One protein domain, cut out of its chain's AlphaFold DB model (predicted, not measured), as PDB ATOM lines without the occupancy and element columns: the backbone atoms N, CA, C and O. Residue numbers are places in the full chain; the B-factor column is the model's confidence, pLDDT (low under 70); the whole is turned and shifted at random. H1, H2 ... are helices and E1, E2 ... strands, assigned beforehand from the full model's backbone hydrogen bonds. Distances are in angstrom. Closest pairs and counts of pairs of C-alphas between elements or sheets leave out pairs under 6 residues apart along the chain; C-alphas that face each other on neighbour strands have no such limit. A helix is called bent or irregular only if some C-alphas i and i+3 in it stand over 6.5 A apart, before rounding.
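What this domain is: This is residues 336 to 482 and 498 to 514 of the 983 residues of an uncharacterized protein of Tetrahymena thermophila (strain SB210) (UniProt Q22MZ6). Crossed helices pack round H4, which lies nearest the middle, with H1, H5 and H7 on it; the strand hairpin E1 E2, with H2 packed on it, makes one end of the long axis, and H6 lies toward the other. H3 runs from beside E1 toward the ends of H4, H5 and H6, with H7 packed on its residues 407 to 415 and H2 on its residues 412 to 416, and residues 464 to 470, between H5 and H6, stick out. The 164 printed residues hold seven named helices and two named strands, in the order H1 H2 E1 E2 H3 H4 H5 H6 H7; the two strands are antiparallel and the class is mostly helix. The whole is compact, with a radius of gyration of the C-alphas of 16.2 A and spans of 54 by 40 by 29 A.

Where its parts are: H1, residues 336 to 356, is 30.0 A long and begins at C-alpha 336 (44.632, 8.287, 47.662). H2 is residues 365 to 374, E1 residues 381 to 386 and E2 residues 389 to 394. H3, residues 402 to 419, is 25.4 A long and begins at C-alpha 402 (35.747, -26.485, 31.689). H4 is residues 430 to 441. H5, residues 447 to 465, is 30.0 A long and irregular, with C-alphas 462 and 465 7.8 A apart. H6 is residues 471 to 482, and H7, residues 500 to 511, ends at C-alpha 511 (38.590, -11.237, 38.476).

How they stand to each other: H1 and H2, a helical hairpin, only just touch, with 3 pairs of C-alphas within 8 A, the closest Ile 353 and Ile 371 at 6.5 A. H1 touches H4 with residues 346 to 354 alone, closest C-alphas Ile 354 and Lys 430, 6.8 A. The closest C-alphas of H2 and E1 are Tyr 370 and Phe 383, 5.2 A. In the hairpin E1 E2, N 384 and O 391 are 3.0 A apart and N 386 and O 389 2.9 A, within hydrogen-bond range. H3 touches H7 at a steep tilt of 39 degrees, closest C-alphas Ser 415 and Leu 503, 6.8 A. H4 and H5, a helical hairpin, touch at a shallow tilt of 6 degrees, opposite ways, closest C-alphas Val 436 and Ile 454, 5.9 A. H5 and H6 touch about perpendicular, at 83 degrees, closest C-alphas Ile 459 and Arg 474, 6.6 A. H5 touches H7, closest C-alphas Glu 451 and Ile 500, 5.9 A. Each O i to N i+4 pair is within hydrogen-bond range in H1, H2, H3, H4, H6 and H7, and 12 of 15 are in H5.

The domain as a whole: The two C-alphas farthest apart are those of Lys 398 and Ser 468, 55.4 A. Residues 483 to 497 are not printed, and C-alphas 482 and 498 are 9.0 A apart across the cut. Of the links printed whole, none is long. Mean pLDDT of the printed part is 87.9, with residues 463 to 469 and 513 to 514 under 70.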
ATOM      1  N   PRO A 336      45.012   7.742  48.970       79.75
ATOM      2  CA  PRO A 336      44.632   8.287  47.662       79.75
ATOM      3  C   PRO A 336      45.810   8.571  46.712       79.75
ATOM      4  O   PRO A 336      45.700   8.335  45.508       79.75
ATOM      5  N   LYS A 337      46.973   9.000  47.225       82.50
ATOM      6  CA  LYS A 337      48.200   9.177  46.426       82.50
ATOM      7  C   LYS A 337      48.723   7.852  45.873       82.50
ATOM      8  O   LYS A 337      49.046   7.770  44.691       82.50
ATOM      9  N   SER A 338      48.761   6.812  46.701       79.69
ATOM     10  CA  SER A 338      49.157   5.460  46.292       79.69
ATOM     11  C   SER A 338      48.161   4.853  45.301       79.69
ATOM     12  O   SER A 338      48.586   4.213  44.344       79.69
ATOM     13  N   GLN A 339      46.857   5.112  45.454       81.38
ATOM     14  CA  GLN A 339      45.852   4.733  44.453       81.38
ATOM     15  C   GLN A 339      46.108   5.441  43.117       81.38
ATOM     16  O   GLN A 339      46.167   4.768  42.094       81.38
ATOM     17  N   LYS A 340      46.350   6.760  43.111       86.75
ATOM     18  CA  LYS A 340      46.672   7.511  41.883       86.75
ATOM     19  C   LYS A 340      47.938   6.986  41.188       86.75
ATOM     20  O   LYS A 340      47.991   6.967  39.963       86.75
ATOM     21  N   ILE A 341      48.935   6.523  41.948       86.38
ATOM     22  CA  ILE A 341      50.134   5.859  41.404       86.38
ATOM     23  C   ILE A 341      49.791   4.488  40.798       86.38
ATOM     24  O   ILE A 341      50.285   4.171  39.721       86.38
ATOM     25  N   ILE A 342      48.950   3.684  41.457       83.62
ATOM     26  CA  ILE A 342      48.510   2.376  40.943       83.62
ATOM     27  C   ILE A 342      47.690   2.549  39.658       83.62
ATOM     28  O   ILE A 342      47.998   1.892  38.669       83.62
ATOM     29  N   LEU A 343      46.727   3.474  39.633       86.62
ATOM     30  CA  LEU A 343      45.928   3.776  38.443       86.62
ATOM     31  C   LEU A 343      46.810   4.227  37.276       86.62
ATOM     32  O   LEU A 343      46.696   3.654  36.204       86.62
ATOM     33  N   LYS A 344      47.775   5.134  37.497       91.62
ATOM     34  CA  LYS A 344      48.768   5.524  36.473       91.62
ATOM     35  C   LYS A 344      49.660   4.376  35.977       91.62
ATOM     36  O   LYS A 344      50.236   4.480  34.899       91.62
ATOM     37  N   LYS A 345      49.845   3.308  36.761       89.25
ATOM     38  CA  LYS A 345      50.555   2.103  36.301       89.25
ATOM     39  C   LYS A 345      49.640   1.202  35.475       89.25
ATOM     40  O   LYS A 345      50.087   0.703  34.451       89.25
ATOM     41  N   ILE A 346      48.387   1.025  35.895       88.38
ATOM     42  CA  ILE A 346      47.373   0.254  35.160       88.38
ATOM     43  C   ILE A 346      47.105   0.905  33.797       88.38
ATOM     44  O   ILE A 346      47.244   0.232  32.788       88.38
ATOM     45  N   ASP A 347      46.856   2.214  33.773       93.56
ATOM     46  CA  ASP A 347      46.766   3.093  32.596       93.56
ATOM     47  C   ASP A 347      47.895   2.836  31.576       93.56
ATOM     48  O   ASP A 347      47.645   2.400  30.450       93.56
ATOM     49  N   LYS A 348      49.161   2.974  31.999       93.31
ATOM     50  CA  LYS A 348      50.330   2.699  31.143       93.31
ATOM     51  C   LYS A 348      50.399   1.256  30.638       93.31
ATOM     52  O   LYS A 348      50.754   1.041  29.483       93.31
ATOM     53  N   VAL A 349      50.091   0.275  31.488       91.00
ATOM     54  CA  VAL A 349      50.119  -1.151  31.124       91.00
ATOM     55  C   VAL A 349      49.003  -1.488  30.130       91.00
ATOM     56  O   VAL A 349      49.264  -2.186  29.156       91.00
ATOM     57  N   LEU A 350      47.793  -0.960  30.319       94.75
ATOM     58  CA  LEU A 350      46.670  -1.148  29.397       94.75
ATOM     59  C   LEU A 350      46.916  -0.462  28.057       94.75
ATOM     60  O   LEU A 350      46.733  -1.095  27.023       94.75
ATOM     61  N   SER A 351      47.397   0.785  28.067       94.88
ATOM     62  CA  SER A 351      47.789   1.501  26.847       94.88
ATOM     63  C   SER A 351      48.835   0.710  26.059       94.88
ATOM     64  O   SER A 351      48.718   0.553  24.850       94.88
ATOM     65  N   PHE A 352      49.836   0.147  26.745       94.50
ATOM     66  CA  PHE A 352      50.856  -0.695  26.123       94.50
ATOM     67  C   PHE A 352      50.274  -1.989  25.531       94.50
ATOM     68  O   PHE A 352      50.527  -2.277  24.366       94.50
ATOM     69  N   ILE A 353      49.456  -2.736  26.282       94.69
ATOM     70  CA  ILE A 353      48.824  -3.982  25.805       94.69
ATOM     71  C   ILE A 353      47.904  -3.714  24.600       94.69
ATOM     72  O   ILE A 353      47.946  -4.450  23.617       94.69
ATOM     73  N   ILE A 354      47.108  -2.641  24.634       95.25
ATOM     74  CA  ILE A 354      46.198  -2.267  23.538       95.25
ATOM     75  C   ILE A 354      46.972  -1.764  22.310       95.25
ATOM     76  O   ILE A 354      46.575  -2.053  21.184       95.25
ATOM     77  N   ASN A 355      48.106  -1.086  22.497       93.81
ATOM     78  CA  ASN A 355      48.968  -0.658  21.392       93.81
ATOM     79  C   ASN A 355      49.838  -1.793  20.820       93.81
ATOM     80  O   ASN A 355      50.313  -1.674  19.695       93.81
ATOM     81  N   GLN A 356      50.035  -2.903  21.546       92.38
ATOM     82  CA  GLN A 356      50.627  -4.123  20.979       92.38
ATOM     83  C   GLN A 356      49.668  -4.871  20.044       92.38
ATOM     84  O   GLN A 356      50.115  -5.661  19.205       92.38
ATOM     85  N   VAL A 357      48.357  -4.663  20.177       91.88
ATOM     86  CA  VAL A 357      47.361  -5.147  19.216       91.88
ATOM     87  C   VAL A 357      47.440  -4.313  17.927       91.88
ATOM     88  O   VAL A 357      47.768  -3.131  17.971       91.88
ATOM     89  N   GLN A 358      47.173  -4.970  16.791       78.50
ATOM     90  CA  GLN A 358      47.433  -4.532  15.406       78.50
ATOM     91  C   GLN A 358      47.134  -3.056  15.089       78.50
ATOM     92  O   GLN A 358      46.314  -2.415  15.735       78.50
ATOM     93  N   GLU A 359      47.783  -2.535  14.047       70.50
ATOM     94  CA  GLU A 359      47.982  -1.100  13.765       70.50
ATOM     95  C   GLU A 359      46.717  -0.250  13.509       70.50
ATOM     96  O   GLU A 359      46.821   0.970  13.458       70.50
ATOM     97  N   GLY A 360      45.524  -0.843  13.398       87.88
ATOM     98  CA  GLY A 360      44.268  -0.097  13.238       87.88
ATOM     99  C   GLY A 360      43.737   0.536  14.534       87.88
ATOM    100  O   GLY A 360      44.117   0.146  15.638       87.88
ATOM    101  N   ASP A 361      42.791   1.471  14.409       93.56
ATOM    102  CA  ASP A 361      42.082   2.089  15.549       93.56
ATOM    103  C   ASP A 361      41.053   1.164  16.222       93.56
ATOM    104  O   ASP A 361      40.492   1.503  17.267       93.56
ATOM    105  N   TYR A 362      40.817  -0.016  15.646       94.12
ATOM    106  CA  TYR A 362      39.826  -0.988  16.091       94.12
ATOM    107  C   TYR A 362      40.469  -2.330  16.481       94.12
ATOM    108  O   TYR A 362      41.554  -2.693  16.027       94.12
ATOM    109  N   ILE A 363      39.782  -3.066  17.349       95.00
ATOM    110  CA  ILE A 363      40.196  -4.325  17.965       95.00
ATOM    111  C   ILE A 363      39.228  -5.419  17.494       95.00
ATOM    112  O   ILE A 363      38.027  -5.347  17.768       95.00
ATOM    113  N   SER A 364      39.750  -6.447  16.815       95.12
ATOM    114  CA  SER A 364      38.965  -7.635  16.434       95.12
ATOM    115  C   SER A 364      38.550  -8.470  17.652       95.12
ATOM    116  O   SER A 364      39.089  -8.312  18.751       95.12
ATOM    117  N   TYR A 365      37.632  -9.413  17.444       95.38
ATOM    118  CA  TYR A 365      37.175 -10.338  18.480       95.38
ATOM    119  C   TYR A 365      38.337 -11.026  19.214       95.38
ATOM    120  O   TYR A 365      38.473 -10.923  20.432       95.38
ATOM    121  N   GLU A 366      39.236 -11.666  18.475       95.50
ATOM    122  CA  GLU A 366      40.361 -12.447  18.993       95.50
ATOM    123  C   GLU A 366      41.388 -11.552  19.687       95.50
ATOM    124  O   GLU A 366      41.943 -11.914  20.723       95.50
ATOM    125  N   ASN A 367      41.600 -10.349  19.150       96.00
ATOM    126  CA  ASN A 367      42.478  -9.348  19.739       96.00
ATOM    127  C   ASN A 367      41.950  -8.830  21.089       96.00
ATOM    128  O   ASN A 367      42.741  -8.632  22.012       96.00
ATOM    129  N   LEU A 368      40.631  -8.677  21.253       96.56
ATOM    130  CA  LEU A 368      40.025  -8.356  22.551       96.56
ATOM    131  C   LEU A 368      40.224  -9.509  23.554       96.56
ATOM    132  O   LEU A 368      40.565  -9.274  24.714       96.56
ATOM    133  N   GLY A 369      40.101 -10.757  23.092       96.50
ATOM    134  CA  GLY A 369      40.397 -11.951  23.890       96.50
ATOM    135  C   GLY A 369      41.861 -12.024  24.340       96.50
ATOM    136  O   GLY A 369      42.146 -12.299  25.510       96.50
ATOM    137  N   TYR A 370      42.791 -11.683  23.445       95.88
ATOM    138  CA  TYR A 370      44.213 -11.548  23.758       95.88
ATOM    139  C   TYR A 370      44.477 -10.459  24.804       95.88
ATOM    140  O   TYR A 370      45.224 -10.706  25.744       95.88
ATOM    141  N   ILE A 371      43.810  -9.301  24.726       95.88
ATOM    142  CA  ILE A 371      43.905  -8.254  25.759       95.88
ATOM    143  C   ILE A 371      43.424  -8.781  27.123       95.88
ATOM    144  O   ILE A 371      44.104  -8.586  28.131       95.88
ATOM    145  N   TYR A 372      42.305  -9.514  27.186       96.38
ATOM    146  CA  TYR A 372      41.829 -10.118  28.441       96.38
ATOM    147  C   TYR A 372      42.794 -11.174  29.015       96.38
ATOM    148  O   TYR A 372      42.984 -11.236  30.235       96.38
ATOM    149  N   GLN A 373      43.456 -11.971  28.171       94.38
ATOM    150  CA  GLN A 373      44.557 -12.851  28.586       94.38
ATOM    151  C   GLN A 373      45.770 -12.051  29.086       94.38
ATOM    152  O   GLN A 373      46.349 -12.373  30.128       94.38
ATOM    153  N   GLU A 374      46.157 -11.000  28.366       93.56
ATOM    154  CA  GLU A 374      47.309 -10.157  28.685       93.56
ATOM    155  C   GLU A 374      47.089  -9.234  29.884       93.56
ATOM    156  O   GLU A 374      48.057  -8.673  30.379       93.56
ATOM    157  N   ILE A 375      45.871  -9.160  30.423       92.88
ATOM    158  CA  ILE A 375      45.540  -8.570  31.735       92.88
ATOM    159  C   ILE A 375      45.440  -9.653  32.837       92.88
ATOM    160  O   ILE A 375      45.395  -9.351  34.030       92.88
ATOM    161  N   GLY A 376      45.424 -10.938  32.465       91.31
ATOM    162  CA  GLY A 376      45.287 -12.072  33.388       91.31
ATOM    163  C   GLY A 376      43.847 -12.389  33.816       91.31
ATOM    164  O   GLY A 376      43.650 -13.140  34.782       91.31
ATOM    165  N   LEU A 377      42.848 -11.835  33.112       92.94
ATOM    166  CA  LEU A 377      41.433 -12.174  33.286       92.94
ATOM    167  C   LEU A 377      41.165 -13.595  32.773       92.94
ATOM    168  O   LEU A 377      40.596 -14.416  33.497       92.94
ATOM    169  N   PHE A 378      41.633 -13.890  31.556       94.50
ATOM    170  CA  PHE A 378      41.536 -15.218  30.955       94.50
ATOM    171  C   PHE A 378      42.722 -16.100  31.353       94.50
ATOM    172  O   PHE A 378      43.877 -15.669  31.349       94.50
ATOM    173  N   ARG A 379      42.422 -17.341  31.747       90.19
ATOM    174  CA  ARG A 379      43.405 -18.355  32.175       90.19
ATOM    175  C   ARG A 379      43.131 -19.734  31.576       90.19
ATOM    176  O   ARG A 379      44.054 -20.545  31.497       90.19
ATOM    177  N   ALA A 380      41.876 -20.017  31.227       92.31
ATOM    178  CA  ALA A 380      41.460 -21.240  30.555       92.31
ATOM    179  C   ALA A 380      41.513 -21.066  29.030       92.31
ATOM    180  O   ALA A 380      42.041 -21.945  28.349       92.31
ATOM    181  N   LEU A 381      41.042 -19.925  28.516       94.25
ATOM    182  CA  LEU A 381      41.243 -19.550  27.114       94.25
ATOM    183  C   LEU A 381      42.688 -19.115  26.863       94.25
ATOM    184  O   LEU A 381      43.310 -18.482  27.721       94.25
ATOM    185  N   GLN A 382      43.200 -19.439  25.674       94.00
ATOM    186  CA  GLN A 382      44.457 -18.902  25.172       94.00
ATOM    187  C   GLN A 382      44.289 -18.299  23.780       94.00
ATOM    188  O   GLN A 382      43.594 -18.831  22.924       94.00
ATOM    189  N   PHE A 383      44.972 -17.188  23.559       94.69
ATOM    190  CA  PHE A 383      45.077 -16.476  22.301       94.69
ATOM    191  C   PHE A 383      46.562 -16.378  21.973       94.69
ATOM    192  O   PHE A 383      47.351 -15.863  22.777       94.69
ATOM    193  N   GLN A 384      46.941 -16.896  20.811       92.38
ATOM    194  CA  GLN A 384      48.288 -16.748  20.277       92.38
ATOM    195  C   GLN A 384      48.238 -15.692  19.178       92.38
ATOM    196  O   GLN A 384      47.382 -15.739  18.297       92.38
ATOM    197  N   LYS A 385      49.149 -14.724  19.263       90.69
ATOM    198  CA  LYS A 385      49.347 -13.712  18.232       90.69
ATOM    199  C   LYS A 385      50.454 -14.191  17.298       90.69
ATOM    200  O   LYS A 385      51.635 -14.022  17.604       90.69
ATOM    201  N   ASP A 386      50.061 -14.772  16.174       89.12
ATOM    202  CA  ASP A 386      50.948 -14.941  15.029       89.12
ATOM    203  C   ASP A 386      51.067 -13.600  14.284       89.12
ATOM    204  O   ASP A 386      50.276 -12.680  14.505       89.12
ATOM    205  N   GLN A 387      52.090 -13.454  13.433       83.56
ATOM    206  CA  GLN A 387      52.628 -12.154  12.982       83.56
ATOM    207  C   GLN A 387      51.563 -11.083  12.666       83.56
ATOM    208  O   GLN A 387      51.657  -9.977  13.196       83.56
ATOM    209  N   ASN A 388      50.528 -11.443  11.895       81.06
ATOM    210  CA  ASN A 388      49.407 -10.566  11.529       81.06
ATOM    211  C   ASN A 388      48.018 -11.137  11.889       81.06
ATOM    212  O   ASN A 388      47.012 -10.632  11.394       81.06
ATOM    213  N   GLN A 389      47.918 -12.186  12.713       85.19
ATOM    214  CA  GLN A 389      46.632 -12.798  13.084       85.19
ATOM    215  C   GLN A 389      46.663 -13.313  14.523       85.19
ATOM    216  O   GLN A 389      47.606 -13.982  14.937       85.19
ATOM    217  N   THR A 390      45.612 -13.011  15.278       88.06
ATOM    218  CA  THR A 390      45.406 -13.557  16.621       88.06
ATOM    219  C   THR A 390      44.386 -14.678  16.513       88.06
ATOM    220  O   THR A 390      43.284 -14.446  16.027       88.06
ATOM    221  N   SER A 391      44.737 -15.880  16.955       90.19
ATOM    222  CA  SER A 391      43.877 -17.065  16.888       90.19
ATOM    223  C   SER A 391      43.630 -17.637  18.283       90.19
ATOM    224  O   SER A 391      44.501 -17.630  19.159       90.19
ATOM    225  N   LEU A 392      42.401 -18.113  18.498       92.38
ATOM    226  CA  LEU A 392      41.986 -18.794  19.722       92.38
ATOM    227  C   LEU A 392      42.526 -20.231  19.723       92.38
ATOM    228  O   LEU A 392      42.205 -21.019  18.834       92.38
ATOM    229  N   TYR A 393      43.261 -20.590  20.772       87.56
ATOM    230  CA  TYR A 393      43.702 -21.952  21.054       87.56
ATOM    231  C   TYR A 393      43.113 -22.443  22.375       87.56
ATOM    232  O   TYR A 393      43.059 -21.732  23.383       87.56
ATOM    233  N   LEU A 394      42.704 -23.709  22.387       81.25
ATOM    234  CA  LEU A 394      42.432 -24.418  23.630       81.25
ATOM    235  C   LEU A 394      43.774 -24.787  24.269       81.25
ATOM    236  O   LEU A 394      44.654 -25.342  23.620       81.25
ATOM    237  N   ASN A 395      43.938 -24.442  25.541       76.56
ATOM    238  CA  ASN A 395      45.189 -24.607  26.274       76.56
ATOM    239  C   ASN A 395      45.504 -26.103  26.484       76.56
ATOM    240  O   ASN A 395      44.782 -26.767  27.220       76.56
ATOM    241  N   ASP A 396      46.608 -26.633  25.943       76.56
ATOM    242  CA  ASP A 396      47.001 -28.063  26.045       76.56
ATOM    243  C   ASP A 396      47.273 -28.577  27.484       76.56
ATOM    244  O   ASP A 396      47.711 -29.713  27.720       76.56
ATOM    245  N   ARG A 397      47.027 -27.751  28.504       75.44
ATOM    246  CA  ARG A 397      47.092 -28.145  29.912       75.44
ATOM    247  C   ARG A 397      46.045 -29.212  30.210       75.44
ATOM    248  O   ARG A 397      44.851 -28.947  30.242       75.44
ATOM    249  N   LYS A 398      46.524 -30.392  30.609       78.38
ATOM    250  CA  LYS A 398      45.729 -31.588  30.959       78.38
ATOM    251  C   LYS A 398      44.622 -31.397  32.019       78.38
ATOM    252  O   LYS A 398      43.833 -32.312  32.206       78.38
ATOM    253  N   ASN A 399      44.565 -30.240  32.688       82.19
ATOM    254  CA  ASN A 399      43.601 -29.882  33.731       82.19
ATOM    255  C   ASN A 399      42.998 -28.473  33.482       82.19
ATOM    256  O   ASN A 399      43.150 -27.587  34.328       82.19
ATOM    257  N   ILE A 400      42.352 -28.223  32.334       84.06
ATOM    258  CA  ILE A 400      41.491 -27.033  32.185       84.06
ATOM    259  C   ILE A 400      40.211 -27.244  33.008       84.06
ATOM    260  O   ILE A 400      39.536 -28.263  32.862       84.06
ATOM    261  N   ASP A 401      39.831 -26.263  33.829       90.50
ATOM    262  CA  ASP A 401      38.473 -26.200  34.374       90.50
ATOM    263  C   ASP A 401      37.503 -25.756  33.269       90.50
ATOM    264  O   ASP A 401      37.438 -24.580  32.902       90.50
ATOM    265  N   MET A 402      36.742 -26.715  32.739       92.88
ATOM    266  CA  MET A 402      35.747 -26.485  31.689       92.88
ATOM    267  C   MET A 402      34.695 -25.439  32.087       92.88
ATOM    268  O   MET A 402      34.256 -24.673  31.231       92.88
ATOM    269  N   ASN A 403      34.330 -25.342  33.371       93.50
ATOM    270  CA  ASN A 403      33.352 -24.352  33.837       93.50
ATOM    271  C   ASN A 403      33.924 -22.935  33.774       93.50
ATOM    272  O   ASN A 403      33.206 -21.985  33.459       93.50
ATOM    273  N   ARG A 404      35.220 -22.786  34.077       92.62
ATOM    274  CA  ARG A 404      35.945 -21.524  33.916       92.62
ATOM    275  C   ARG A 404      36.071 -21.164  32.440       92.62
ATOM    276  O   ARG A 404      35.795 -20.027  32.085       92.62
ATOM    277  N   MET A 405      36.424 -22.125  31.587       93.88
ATOM    278  CA  MET A 405      36.543 -21.917  30.142       93.88
ATOM    279  C   MET A 405      35.232 -21.426  29.515       93.88
ATOM    280  O   MET A 405      35.238 -20.463  28.756       93.88
ATOM    281  N   GLN A 406      34.098 -22.028  29.889       94.25
ATOM    282  CA  GLN A 406      32.769 -21.585  29.457       94.25
ATOM    283  C   GLN A 406      32.415 -20.182  29.972       94.25
ATOM    284  O   GLN A 406      31.809 -19.401  29.244       94.25
ATOM    285  N   GLN A 407      32.800 -19.834  31.205       94.56
ATOM    286  CA  GLN A 407      32.583 -18.490  31.754       94.56
ATOM    287  C   GLN A 407      33.467 -17.431  31.081       94.56
ATOM    288  O   GLN A 407      32.980 -16.338  30.813       94.56
ATOM    289  N   GLU A 408      34.728 -17.749  30.784       95.44
ATOM    290  CA  GLU A 408      35.636 -16.872  30.033       95.44
ATOM    291  C   GLU A 408      35.147 -16.679  28.589       95.44
ATOM    292  O   GLU A 408      35.092 -15.542  28.132       95.44
ATOM    293  N   MET A 409      34.688 -17.742  27.913       95.69
ATOM    294  CA  MET A 409      34.130 -17.646  26.554       95.69
ATOM    295  C   MET A 409      32.842 -16.823  26.524       95.69
ATOM    296  O   MET A 409      32.745 -15.865  25.765       95.69
ATOM    297  N   LYS A 410      31.884 -17.116  27.415       95.62
ATOM    298  CA  LYS A 410      30.646 -16.331  27.503       95.62
ATOM    299  C   LYS A 410      30.936 -14.867  27.847       95.62
ATOM    300  O   LYS A 410      30.288 -13.978  27.306       95.62
ATOM    301  N   PHE A 411      31.921 -14.593  28.706       96.44
ATOM    302  CA  PHE A 411      32.360 -13.223  28.974       96.44
ATOM    303  C   PHE A 411      32.953 -12.557  27.724       96.44
ATOM    304  O   PHE A 411      32.637 -11.401  27.452       96.44
ATOM    305  N   HIS A 412      33.779 -13.267  26.954       96.44
ATOM    306  CA  HIS A 412      34.382 -12.761  25.720       96.44
ATOM    307  C   HIS A 412      33.323 -12.386  24.676       96.44
ATOM    308  O   HIS A 412      33.290 -11.242  24.229       96.44
ATOM    309  N   GLU A 413      32.409 -13.305  24.364       95.00
ATOM    310  CA  GLU A 413      31.303 -13.088  23.423       95.00
ATOM    311  C   GLU A 413      30.446 -11.878  23.814       95.00
ATOM    312  O   GLU A 413      30.189 -10.992  22.999       95.00
ATOM    313  N   GLN A 414      30.017 -11.822  25.077       95.31
ATOM    314  CA  GLN A 414      29.098 -10.794  25.562       95.31
ATOM    315  C   GLN A 414      29.779  -9.427  25.687       95.31
ATOM    316  O   GLN A 414      29.200  -8.416  25.299       95.31
ATOM    317  N   SER A 415      31.030  -9.378  26.155       96.25
ATOM    318  CA  SER A 415      31.801  -8.128  26.192       96.25
ATOM    319  C   SER A 415      32.080  -7.578  24.793       96.25
ATOM    320  O   SER A 415      31.932  -6.377  24.592       96.25
ATOM    321  N   TYR A 416      32.397  -8.427  23.807       96.00
ATOM    322  CA  TYR A 416      32.575  -7.975  22.427       96.00
ATOM    323  C   TYR A 416      31.276  -7.428  21.825       96.00
ATOM    324  O   TYR A 416      31.303  -6.359  21.222       96.00
ATOM    325  N   ARG A 417      30.132  -8.099  22.038       93.25
ATOM    326  CA  ARG A 417      28.813  -7.604  21.594       93.25
ATOM    327  C   ARG A 417      28.477  -6.236  22.198       93.25
ATOM    328  O   ARG A 417      28.123  -5.323  21.464       93.25
ATOM    329  N   ILE A 418      28.652  -6.072  23.513       93.62
ATOM    330  CA  ILE A 418      28.378  -4.805  24.219       93.62
ATOM    331  C   ILE A 418      29.341  -3.685  23.789       93.62
ATOM    332  O   ILE A 418      28.975  -2.516  23.838       93.62
ATOM    333  N   LEU A 419      30.568  -4.013  23.378       94.50
ATOM    334  CA  LEU A 419      31.556  -3.029  22.930       94.50
ATOM    335  C   LEU A 419      31.476  -2.715  21.423       94.50
ATOM    336  O   LEU A 419      31.920  -1.644  21.016       94.50
ATOM    337  N   ASN A 420      30.912  -3.605  20.601       94.06
ATOM    338  CA  ASN A 420      30.715  -3.410  19.159       94.06
ATOM    339  C   ASN A 420      29.251  -3.056  18.819       94.06
ATOM    340  O   ASN A 420      28.647  -3.656  17.931       94.06
ATOM    341  N   LEU A 421      28.677  -2.077  19.529       85.44
ATOM    342  CA  LEU A 421      27.260  -1.684  19.401       85.44
ATOM    343  C   LEU A 421      26.833  -1.297  17.977       85.44
ATOM    344  O   LEU A 421      25.674  -1.467  17.618       85.44
ATOM    345  N   ASN A 422      27.764  -0.799  17.159       82.06
ATOM    346  CA  ASN A 422      27.485  -0.404  15.777       82.06
ATOM    347  C   ASN A 422      27.395  -1.601  14.811       82.06
ATOM    348  O   ASN A 422      27.216  -1.382  13.615       82.06
ATOM    349  N   ASN A 423      27.584  -2.842  15.289       76.75
ATOM    350  CA  ASN A 423      27.761  -4.049  14.469       76.75
ATOM    351  C   ASN A 423      28.790  -3.862  13.339       76.75
ATOM    352  O   ASN A 423      28.700  -4.484  12.281       76.75
ATOM    353  N   ALA A 424      29.774  -2.988  13.553       74.12
ATOM    354  CA  ALA A 424      30.723  -2.632  12.520       74.12
ATOM    355  C   ALA A 424      31.693  -3.798  12.310       74.12
ATOM    356  O   ALA A 424      32.301  -4.296  13.264       74.12
ATOM    357  N   GLU A 425      31.879  -4.204  11.051       81.62
ATOM    358  CA  GLU A 425      32.869  -5.220  10.663       81.62
ATOM    359  C   GLU A 425      34.300  -4.814  11.069       81.62
ATOM    360  O   GLU A 425      35.166  -5.668  11.237       81.62
ATOM    361  N   SER A 426      34.536  -3.516  11.300       82.56
ATOM    362  CA  SER A 426      35.796  -2.970  11.810       82.56
ATOM    363  C   SER A 426      36.150  -3.416  13.236       82.56
ATOM    364  O   SER A 426      37.328  -3.396  13.584       82.56
ATOM    365  N   GLY A 427      35.180  -3.822  14.065       93.00
ATOM    366  CA  GLY A 427      35.402  -4.238  15.456       93.00
ATOM    367  C   GLY A 427      35.332  -3.099  16.484       93.00
ATOM    368  O   GLY A 427      34.743  -2.049  16.240       93.00
ATOM    369  N   VAL A 428      35.918  -3.311  17.668       95.06
ATOM    370  CA  VAL A 428      35.771  -2.421  18.840       95.06
ATOM    371  C   VAL A 428      36.811  -1.288  18.827       95.06
ATOM    372  O   VAL A 428      38.000  -1.595  18.814       95.06
ATOM    373  N   PRO A 429      36.442   0.004  18.928       95.06
ATOM    374  CA  PRO A 429      37.416   1.097  19.003       95.06
ATOM    375  C   PRO A 429      38.398   0.947  20.180       95.06
ATOM    376  O   PRO A 429      37.979   0.743  21.323       95.06
ATOM    377  N   LYS A 430      39.705   1.123  19.938       95.31
ATOM    378  CA  LYS A 430      40.771   0.982  20.953       95.31
ATOM    379  C   LYS A 430      40.527   1.828  22.200       95.31
ATOM    380  O   LYS A 430      40.663   1.334  23.318       95.31
ATOM    381  N   LYS A 431      40.113   3.083  22.003       94.88
ATOM    382  CA  LYS A 431      39.762   4.010  23.087       94.88
ATOM    383  C   LYS A 431      38.588   3.493  23.928       94.88
ATOM    384  O   LYS A 431      38.675   3.496  25.149       94.88
ATOM    385  N   LEU A 432      37.537   2.981  23.284       95.56
ATOM    386  CA  LEU A 432      36.354   2.461  23.974       95.56
ATOM    387  C   LEU A 432      36.694   1.232  24.831       95.56
ATOM    388  O   LEU A 432      36.296   1.153  25.992       95.56
ATOM    389  N   ALA A 433      37.481   0.300  24.282       96.25
ATOM    390  CA  ALA A 433      37.965  -0.856  25.031       96.25
ATOM    391  C   ALA A 433      38.843  -0.443  26.224       96.25
ATOM    392  O   ALA A 433      38.676  -0.991  27.313       96.25
ATOM    393  N   PHE A 434      39.744   0.530  26.039       96.44
ATOM    394  CA  PHE A 434      40.584   1.074  27.109       96.44
ATOM    395  C   PHE A 434      39.747   1.688  28.242       96.44
ATOM    396  O   PHE A 434      39.927   1.312  29.404       96.44
ATOM    397  N   ASP A 435      38.807   2.578  27.911       96.12
ATOM    398  CA  ASP A 435      37.985   3.296  28.890       96.12
ATOM    399  C   ASP A 435      37.110   2.319  29.706       96.12
ATOM    400  O   ASP A 435      37.077   2.382  30.940       96.12
ATOM    401  N   VAL A 436      36.473   1.337  29.051       96.44
ATOM    402  CA  VAL A 436      35.684   0.297  29.742       96.44
ATOM    403  C   VAL A 436      36.570  -0.625  30.592       96.44
ATOM    404  O   VAL A 436      36.209  -0.939  31.729       96.44
ATOM    405  N   LEU A 437      37.748  -1.031  30.103       96.06
ATOM    406  CA  LEU A 437      38.701  -1.835  30.880       96.06
ATOM    407  C   LEU A 437      39.189  -1.105  32.137       96.06
ATOM    408  O   LEU A 437      39.274  -1.726  33.197       96.06
ATOM    409  N   MET A 438      39.464   0.199  32.049       95.44
ATOM    410  CA  MET A 438      39.856   1.020  33.197       95.44
ATOM    411  C   MET A 438      38.783   1.013  34.295       95.44
ATOM    412  O   MET A 438      39.101   0.749  35.459       95.44
ATOM    413  N   VAL A 439      37.510   1.213  33.932       95.19
ATOM    414  CA  VAL A 439      36.384   1.159  34.884       95.19
ATOM    415  C   VAL A 439      36.214  -0.239  35.482       95.19
ATOM    416  O   VAL A 439      36.042  -0.380  36.697       95.19
ATOM    417  N   LEU A 440      36.296  -1.289  34.658       94.00
ATOM    418  CA  LEU A 440      36.172  -2.671  35.121       94.00
ATOM    419  C   LEU A 440      37.306  -3.060  36.081       94.00
ATOM    420  O   LEU A 440      37.047  -3.676  37.115       94.00
ATOM    421  N   ILE A 441      38.555  -2.680  35.808       92.31
ATOM    422  CA  ILE A 441      39.712  -3.062  36.634       92.31
ATOM    423  C   ILE A 441      39.737  -2.316  37.977       92.31
ATOM    424  O   ILE A 441      40.183  -2.887  38.982       92.31
ATOM    425  N   GLU A 442      39.223  -1.082  38.064       90.19
ATOM    426  CA  GLU A 442      39.274  -0.322  39.314       90.19
ATOM    427  C   GLU A 442      38.378  -0.931  40.413       90.19
ATOM    428  O   GLU A 442      37.173  -0.700  40.497       90.19
ATOM    429  N   LYS A 443      38.998  -1.679  41.337       84.25
ATOM    430  CA  LYS A 443      38.317  -2.365  42.453       84.25
ATOM    431  C   LYS A 443      37.593  -1.449  43.450       84.25
ATOM    432  O   LYS A 443      36.847  -1.959  44.280       84.25
ATOM    433  N   LYS A 444      37.843  -0.133  43.436       82.50
ATOM    434  CA  LYS A 444      37.143   0.821  44.316       82.50
ATOM    435  C   LYS A 444      35.830   1.334  43.723       82.50
ATOM    436  O   LYS A 444      35.005   1.821  44.491       82.50
ATOM    437  N   ILE A 445      35.630   1.210  42.407       83.50
ATOM    438  CA  ILE A 445      34.359   1.544  41.764       83.50
ATOM    439  C   ILE A 445      33.365   0.418  42.059       83.50
ATOM    440  O   ILE A 445      33.604  -0.758  41.762       83.50
ATOM    441  N   LEU A 446      32.247   0.790  42.675       83.12
ATOM    442  CA  LEU A 446      31.170  -0.128  43.030       83.12
ATOM    443  C   LEU A 446      30.403  -0.558  41.784       83.12
ATOM    444  O   LEU A 446      30.301   0.223  40.845       83.12
ATOM    445  N   ASN A 447      29.800  -1.749  41.784       88.56
ATOM    446  CA  ASN A 447      29.112  -2.261  40.593       88.56
ATOM    447  C   ASN A 447      28.088  -1.270  39.984       88.56
ATOM    448  O   ASN A 447      28.160  -1.081  38.774       88.56
ATOM    449  N   PRO A 448      27.237  -0.558  40.762       89.38
ATOM    450  CA  PRO A 448      26.327   0.447  40.196       89.38
ATOM    451  C   PRO A 448      27.045   1.674  39.615       89.38
ATOM    452  O   PRO A 448      26.599   2.241  38.631       89.38
ATOM    453  N   GLN A 449      28.178   2.084  40.194       89.81
ATOM    454  CA  GLN A 449      28.974   3.201  39.666       89.81
ATOM    455  C   GLN A 449      29.710   2.796  38.385       89.81
ATOM    456  O   GLN A 449      29.763   3.570  37.438       89.81
ATOM    457  N   ALA A 450      30.246   1.572  38.342       91.81
ATOM    458  CA  ALA A 450      30.879   1.014  37.152       91.81
ATOM    459  C   ALA A 450      29.866   0.885  36.011       91.81
ATOM    460  O   ALA A 450      30.190   1.202  34.875       91.81
ATOM    461  N   GLU A 451      28.631   0.487  36.321       93.19
ATOM    462  CA  GLU A 451      27.522   0.482  35.371       93.19
ATOM    463  C   GLU A 451      27.230   1.887  34.815       93.19
ATOM    464  O   GLU A 451      27.165   2.039  33.596       93.19
ATOM    465  N   THR A 452      27.102   2.912  35.670       92.25
ATOM    466  CA  THR A 452      26.903   4.305  35.228       92.25
ATOM    467  C   THR A 452      28.042   4.779  34.326       92.25
ATOM    468  O   THR A 452      27.781   5.247  33.221       92.25
ATOM    469  N   TYR A 453      29.299   4.591  34.738       94.69
ATOM    470  CA  TYR A 453      30.446   5.014  33.935       94.69
ATOM    471  C   TYR A 453      30.553   4.246  32.613       94.69
ATOM    472  O   TYR A 453      30.848   4.853  31.592       94.69
ATOM    473  N   ILE A 454      30.273   2.937  32.582       95.62
ATOM    474  CA  ILE A 454      30.271   2.166  31.327       95.62
ATOM    475  C   ILE A 454      29.144   2.643  30.401       95.62
ATOM    476  O   ILE A 454      29.384   2.778  29.206       95.62
ATOM    477  N   LYS A 455      27.953   2.969  30.926       93.12
ATOM    478  CA  LYS A 455      26.875   3.591  30.135       93.12
ATOM    479  C   LYS A 455      27.328   4.915  29.518       93.12
ATOM    480  O   LYS A 455      27.215   5.079  28.309       93.12
ATOM    481  N   GLU A 456      27.891   5.822  30.315       92.25
ATOM    482  CA  GLU A 456      28.424   7.107  29.838       92.25
ATOM    483  C   GLU A 456      29.537   6.926  28.790       92.25
ATOM    484  O   GLU A 456      29.541   7.599  27.762       92.25
ATOM    485  N   ILE A 457      30.456   5.980  29.009       94.62
ATOM    486  CA  ILE A 457      31.548   5.656  28.081       94.62
ATOM    487  C   ILE A 457      31.010   5.102  26.755       94.62
ATOM    488  O   ILE A 457      31.463   5.544  25.702       94.62
ATOM    489  N   LEU A 458      30.028   4.195  26.775       93.25
ATOM    490  CA  LEU A 458      29.395   3.672  25.558       93.25
ATOM    491  C   LEU A 458      28.645   4.780  24.801       93.25
ATOM    492  O   LEU A 458      28.832   4.927  23.596       93.25
ATOM    493  N   ILE A 459      27.877   5.620  25.505       90.00
ATOM    494  CA  ILE A 459      27.169   6.777  24.925       90.00
ATOM    495  C   ILE A 459      28.143   7.759  24.269       90.00
ATOM    496  O   ILE A 459      27.850   8.295  23.203       90.00
ATOM    497  N   ASN A 460      29.304   8.000  24.877       89.62
ATOM    498  CA  ASN A 460      30.343   8.861  24.312       89.62
ATOM    499  C   ASN A 460      31.129   8.171  23.184       89.62
ATOM    500  O   ASN A 460      31.549   8.835  22.240       89.62
ATOM    501  N   GLY A 461      31.276   6.844  23.230       86.88
ATOM    502  CA  GLY A 461      31.859   6.037  22.157       86.88
ATOM    503  C   GLY A 461      31.030   6.045  20.870       86.88
ATOM    504  O   GLY A 461      31.597   6.069  19.781       86.88
ATOM    505  N   LEU A 462      29.698   6.090  20.987       81.44
ATOM    506  CA  LEU A 462      28.771   6.157  19.849       81.44
ATOM    507  C   LEU A 462      28.798   7.507  19.101       81.44
ATOM    508  O   LEU A 462      28.410   7.572  17.938       81.44
ATOM    509  N   GLN A 463      29.274   8.590  19.726       67.00
ATOM    510  CA  GLN A 463      29.143   9.967  19.212       67.00
ATOM    511  C   GLN A 463      30.089  10.350  18.061       67.00
ATOM    512  O   GLN A 463      30.119  11.516  17.674       67.00
ATOM    513  N   ILE A 464      30.849   9.415  17.484       54.88
ATOM    514  CA  ILE A 464      31.895   9.745  16.498       54.88
ATOM    515  C   ILE A 464      31.342  10.422  15.221       54.88
ATOM    516  O   ILE A 464      32.087  11.161  14.587       54.88
ATOM    517  N   ASN A 465      30.049  10.265  14.884       52.91
ATOM    518  CA  ASN A 465      29.468  10.794  13.635       52.91
ATOM    519  C   ASN A 465      28.179  11.650  13.761       52.91
ATOM    520  O   ASN A 465      27.642  12.047  12.730       52.91
ATOM    521  N   GLN A 466      27.638  11.937  14.957       58.34
ATOM    522  CA  GLN A 466      26.353  12.664  15.096       58.34
ATOM    523  C   GLN A 466      26.401  13.780  16.156       58.34
ATOM    524  O   GLN A 466      26.366  13.538  17.364       58.34
ATOM    525  N   ALA A 467      26.463  15.029  15.687       51.75
ATOM    526  CA  ALA A 467      26.855  16.185  16.493       51.75
ATOM    527  C   ALA A 467      25.742  16.858  17.332       51.75
ATOM    528  O   ALA A 467      26.063  17.776  18.082       51.75
ATOM    529  N   SER A 468      24.468  16.449  17.231       53.50
ATOM    530  CA  SER A 468      23.330  17.317  17.620       53.50
ATOM    531  C   SER A 468      22.224  16.731  18.522       53.50
ATOM    532  O   SER A 468      21.303  17.466  18.863       53.50
ATOM    533  N   THR A 469      22.275  15.461  18.941       57.00
ATOM    534  CA  THR A 469      21.185  14.827  19.729       57.00
ATOM    535  C   THR A 469      21.260  15.052  21.246       57.00
ATOM    536  O   THR A 469      22.344  15.174  21.826       57.00
ATOM    537  N   ASN A 470      20.092  15.070  21.901       80.00
ATOM    538  CA  ASN A 470      19.939  15.277  23.349       80.00
ATOM    539  C   ASN A 470      20.497  14.074  24.154       80.00
ATOM    540  O   ASN A 470      20.497  12.936  23.686       80.00
ATOM    541  N   GLN A 471      20.963  14.287  25.389       76.38
ATOM    542  CA  GLN A 471      21.537  13.223  26.227       76.38
ATOM    543  C   GLN A 471      20.520  12.115  26.563       76.38
ATOM    544  O   GLN A 471      20.891  10.942  26.604       76.38
ATOM    545  N   GLU A 472      19.246  12.464  26.766       79.56
ATOM    546  CA  GLU A 472      18.171  11.488  27.013       79.56
ATOM    547  C   GLU A 472      17.856  10.646  25.768       79.56
ATOM    548  O   GLU A 472      17.686   9.433  25.861       79.56
ATOM    549  N   GLU A 473      17.874  11.266  24.591       78.62
ATOM    550  CA  GLU A 473      17.698  10.595  23.301       78.62
ATOM    551  C   GLU A 473      18.847   9.612  23.029       78.62
ATOM    552  O   GLU A 473      18.618   8.475  22.630       78.62
ATOM    553  N   ARG A 474      20.088   9.987  23.361       76.75
ATOM    554  CA  ARG A 474      21.258   9.091  23.291       76.75
ATOM    555  C   ARG A 474      21.179   7.921  24.279       76.75
ATOM    556  O   ARG A 474      21.653   6.831  23.962       76.75
ATOM    557  N   LEU A 475      20.582   8.120  25.456       79.19
ATOM    558  CA  LEU A 475      20.280   7.040  26.406       79.19
ATOM    559  C   LEU A 475      19.208   6.092  25.855       79.19
ATOM    560  O   LEU A 475      19.364   4.876  25.981       79.19
ATOM    561  N   LEU A 476      18.166   6.636  25.218       82.81
ATOM    562  CA  LEU A 476      17.126   5.852  24.560       82.81
ATOM    563  C   LEU A 476      17.708   5.042  23.396       82.81
ATOM    564  O   LEU A 476      17.493   3.839  23.352       82.81
ATOM    565  N   ILE A 477      18.535   5.651  22.538       80.94
ATOM    566  CA  ILE A 477      19.249   4.972  21.445       80.94
ATOM    567  C   ILE A 477      20.184   3.883  21.986       80.94
ATOM    568  O   ILE A 477      20.197   2.786  21.445       80.94
ATOM    569  N   LEU A 478      20.935   4.121  23.071       81.75
ATOM    570  CA  LEU A 478      21.758   3.073  23.695       81.75
ATOM    571  C   LEU A 478      20.888   1.898  24.173       81.75
ATOM    572  O   LEU A 478      21.222   0.738  23.938       81.75
ATOM    573  N   GLN A 479      19.781   2.192  24.856       83.31
ATOM    574  CA  GLN A 479      18.858   1.173  25.350       83.31
ATOM    575  C   GLN A 479      18.193   0.410  24.197       83.31
ATOM    576  O   GLN A 479      18.082  -0.813  24.269       83.31
ATOM    577  N   GLN A 480      17.818   1.113  23.133       83.62
ATOM    578  CA  GLN A 480      17.225   0.563  21.927       83.62
ATOM    579  C   GLN A 480      18.236  -0.303  21.171       83.62
ATOM    580  O   GLN A 480      17.936  -1.460  20.949       83.62
ATOM    581  N   LEU A 481      19.473   0.141  20.920       80.62
ATOM    582  CA  LEU A 481      20.536  -0.684  20.318       80.62
ATOM    583  C   LEU A 481      20.832  -1.957  21.131       80.62
ATOM    584  O   LEU A 481      20.998  -3.037  20.564       80.62
ATOM    585  N   LEU A 482      20.855  -1.862  22.466       78.06
ATOM    586  CA  LEU A 482      21.019  -3.033  23.335       78.06
ATOM    587  C   LEU A 482      19.830  -4.011  23.226       78.06
ATOM    588  O   LEU A 482      20.039  -5.220  23.302       78.06
ATOM    589  N   TRP A 498      23.880  -9.914  27.565       93.69
ATOM    590  CA  TRP A 498      24.126  -9.396  28.907       93.69
ATOM    591  C   TRP A 498      23.802  -7.909  28.998       93.69
ATOM    592  O   TRP A 498      24.254  -7.099  28.192       93.69
ATOM    593  N   ASP A 499      23.094  -7.538  30.061       93.56
ATOM    594  CA  ASP A 499      23.046  -6.147  30.487       93.56
ATOM    595  C   ASP A 499      24.407  -5.711  31.090       93.56
ATOM    596  O   ASP A 499      25.270  -6.519  31.458       93.56
ATOM    597  N   ILE A 500      24.626  -4.399  31.184       94.69
ATOM    598  CA  ILE A 500      25.853  -3.834  31.766       94.69
ATOM    599  C   ILE A 500      26.058  -4.276  33.240       94.69
ATOM    600  O   ILE A 500      27.191  -4.630  33.583       94.69
ATOM    601  N   PRO A 501      25.026  -4.349  34.114       95.06
ATOM    602  CA  PRO A 501      25.144  -4.979  35.435       95.06
ATOM    603  C   PRO A 501      25.725  -6.404  35.411       95.06
ATOM    604  O   PRO A 501      26.608  -6.720  36.214       95.06
ATOM    605  N   GLN A 502      25.272  -7.262  34.494       95.50
ATOM    606  CA  GLN A 502      25.730  -8.638  34.311       95.50
ATOM    607  C   GLN A 502      27.163  -8.678  33.786       95.50
ATOM    608  O   GLN A 502      27.955  -9.480  34.287       95.50
ATOM    609  N   LEU A 503      27.533  -7.802  32.848       95.75
ATOM    610  CA  LEU A 503      28.916  -7.666  32.386       95.75
ATOM    611  C   LEU A 503      29.854  -7.330  33.557       95.75
ATOM    612  O   LEU A 503      30.846  -8.028  33.777       95.75
ATOM    613  N   VAL A 504      29.510  -6.318  34.361       95.38
ATOM    614  CA  VAL A 504      30.289  -5.917  35.545       95.38
ATOM    615  C   VAL A 504      30.338  -7.046  36.581       95.38
ATOM    616  O   VAL A 504      31.409  -7.365  37.099       95.38
ATOM    617  N   ALA A 505      29.208  -7.695  36.875       94.44
ATOM    618  CA  ALA A 505      29.140  -8.779  37.852       94.44
ATOM    619  C   ALA A 505      29.968 -10.006  37.430       94.44
ATOM    620  O   ALA A 505      30.698 -10.565  38.255       94.44
ATOM    621  N   ASN A 506      29.912 -10.405  36.156       94.69
ATOM    622  CA  ASN A 506      30.697 -11.522  35.633       94.69
ATOM    623  C   ASN A 506      32.186 -11.171  35.499       94.69
ATOM    624  O   ASN A 506      33.019 -12.013  35.840       94.69
ATOM    625  N   PHE A 507      32.543  -9.930  35.130       95.31
ATOM    626  CA  PHE A 507      33.931  -9.458  35.207       95.31
ATOM    627  C   PHE A 507      34.463  -9.608  36.635       95.31
ATOM    628  O   PHE A 507      35.483 -10.259  36.853       95.31
ATOM    629  N   ARG A 508      33.747  -9.062  37.632       91.81
ATOM    630  CA  ARG A 508      34.133  -9.166  39.049       91.81
ATOM    631  C   ARG A 508      34.254 -10.627  39.487       91.81
ATOM    632  O   ARG A 508      35.233 -10.962  40.142       91.81
ATOM    633  N   LYS A 509      33.343 -11.512  39.069       92.00
ATOM    634  CA  LYS A 509      33.399 -12.953  39.368       92.00
ATOM    635  C   LYS A 509      34.656 -13.637  38.805       92.00
ATOM    636  O   LYS A 509      35.296 -14.387  39.534       92.00
ATOM    637  N   LEU A 510      35.031 -13.362  37.552       91.81
ATOM    638  CA  LEU A 510      36.258 -13.894  36.929       91.81
ATOM    639  C   LEU A 510      37.542 -13.301  37.546       91.81
ATOM    640  O   LEU A 510      38.572 -13.974  37.640       91.81
ATOM    641  N   HIS A 511      37.473 -12.041  37.977       84.50
ATOM    642  CA  HIS A 511      38.590 -11.237  38.476       84.50
ATOM    643  C   HIS A 511      38.873 -11.409  39.983       84.50
ATOM    644  O   HIS A 511      40.024 -11.299  40.416       84.50
ATOM    645  N   ASP A 512      37.852 -11.697  40.795       73.81
ATOM    646  CA  ASP A 512      37.962 -11.890  42.249       73.81
ATOM    647  C   ASP A 512      38.273 -13.339  42.662       73.81
ATOM    648  O   ASP A 512      38.218 -13.672  43.849       73.81
ATOM    649  N   ASP A 513      38.715 -14.181  41.721       65.94
ATOM    650  CA  ASP A 513      39.445 -15.415  42.023       65.94
ATOM    651  C   ASP A 513      40.751 -15.077  42.766       65.94
ATOM    652  O   ASP A 513      41.791 -14.756  42.175       65.94
ATOM    653  N   LYS A 514      40.635 -15.118  44.100       49.81
ATOM    654  CA  LYS A 514      41.320 -14.261  45.089       49.81
ATOM    655  C   LYS A 514      42.846 -14.273  45.097       49.81
ATOM    656  O   LYS A 514      43.441 -13.431  45.764       49.81
TER     657      LYS A 514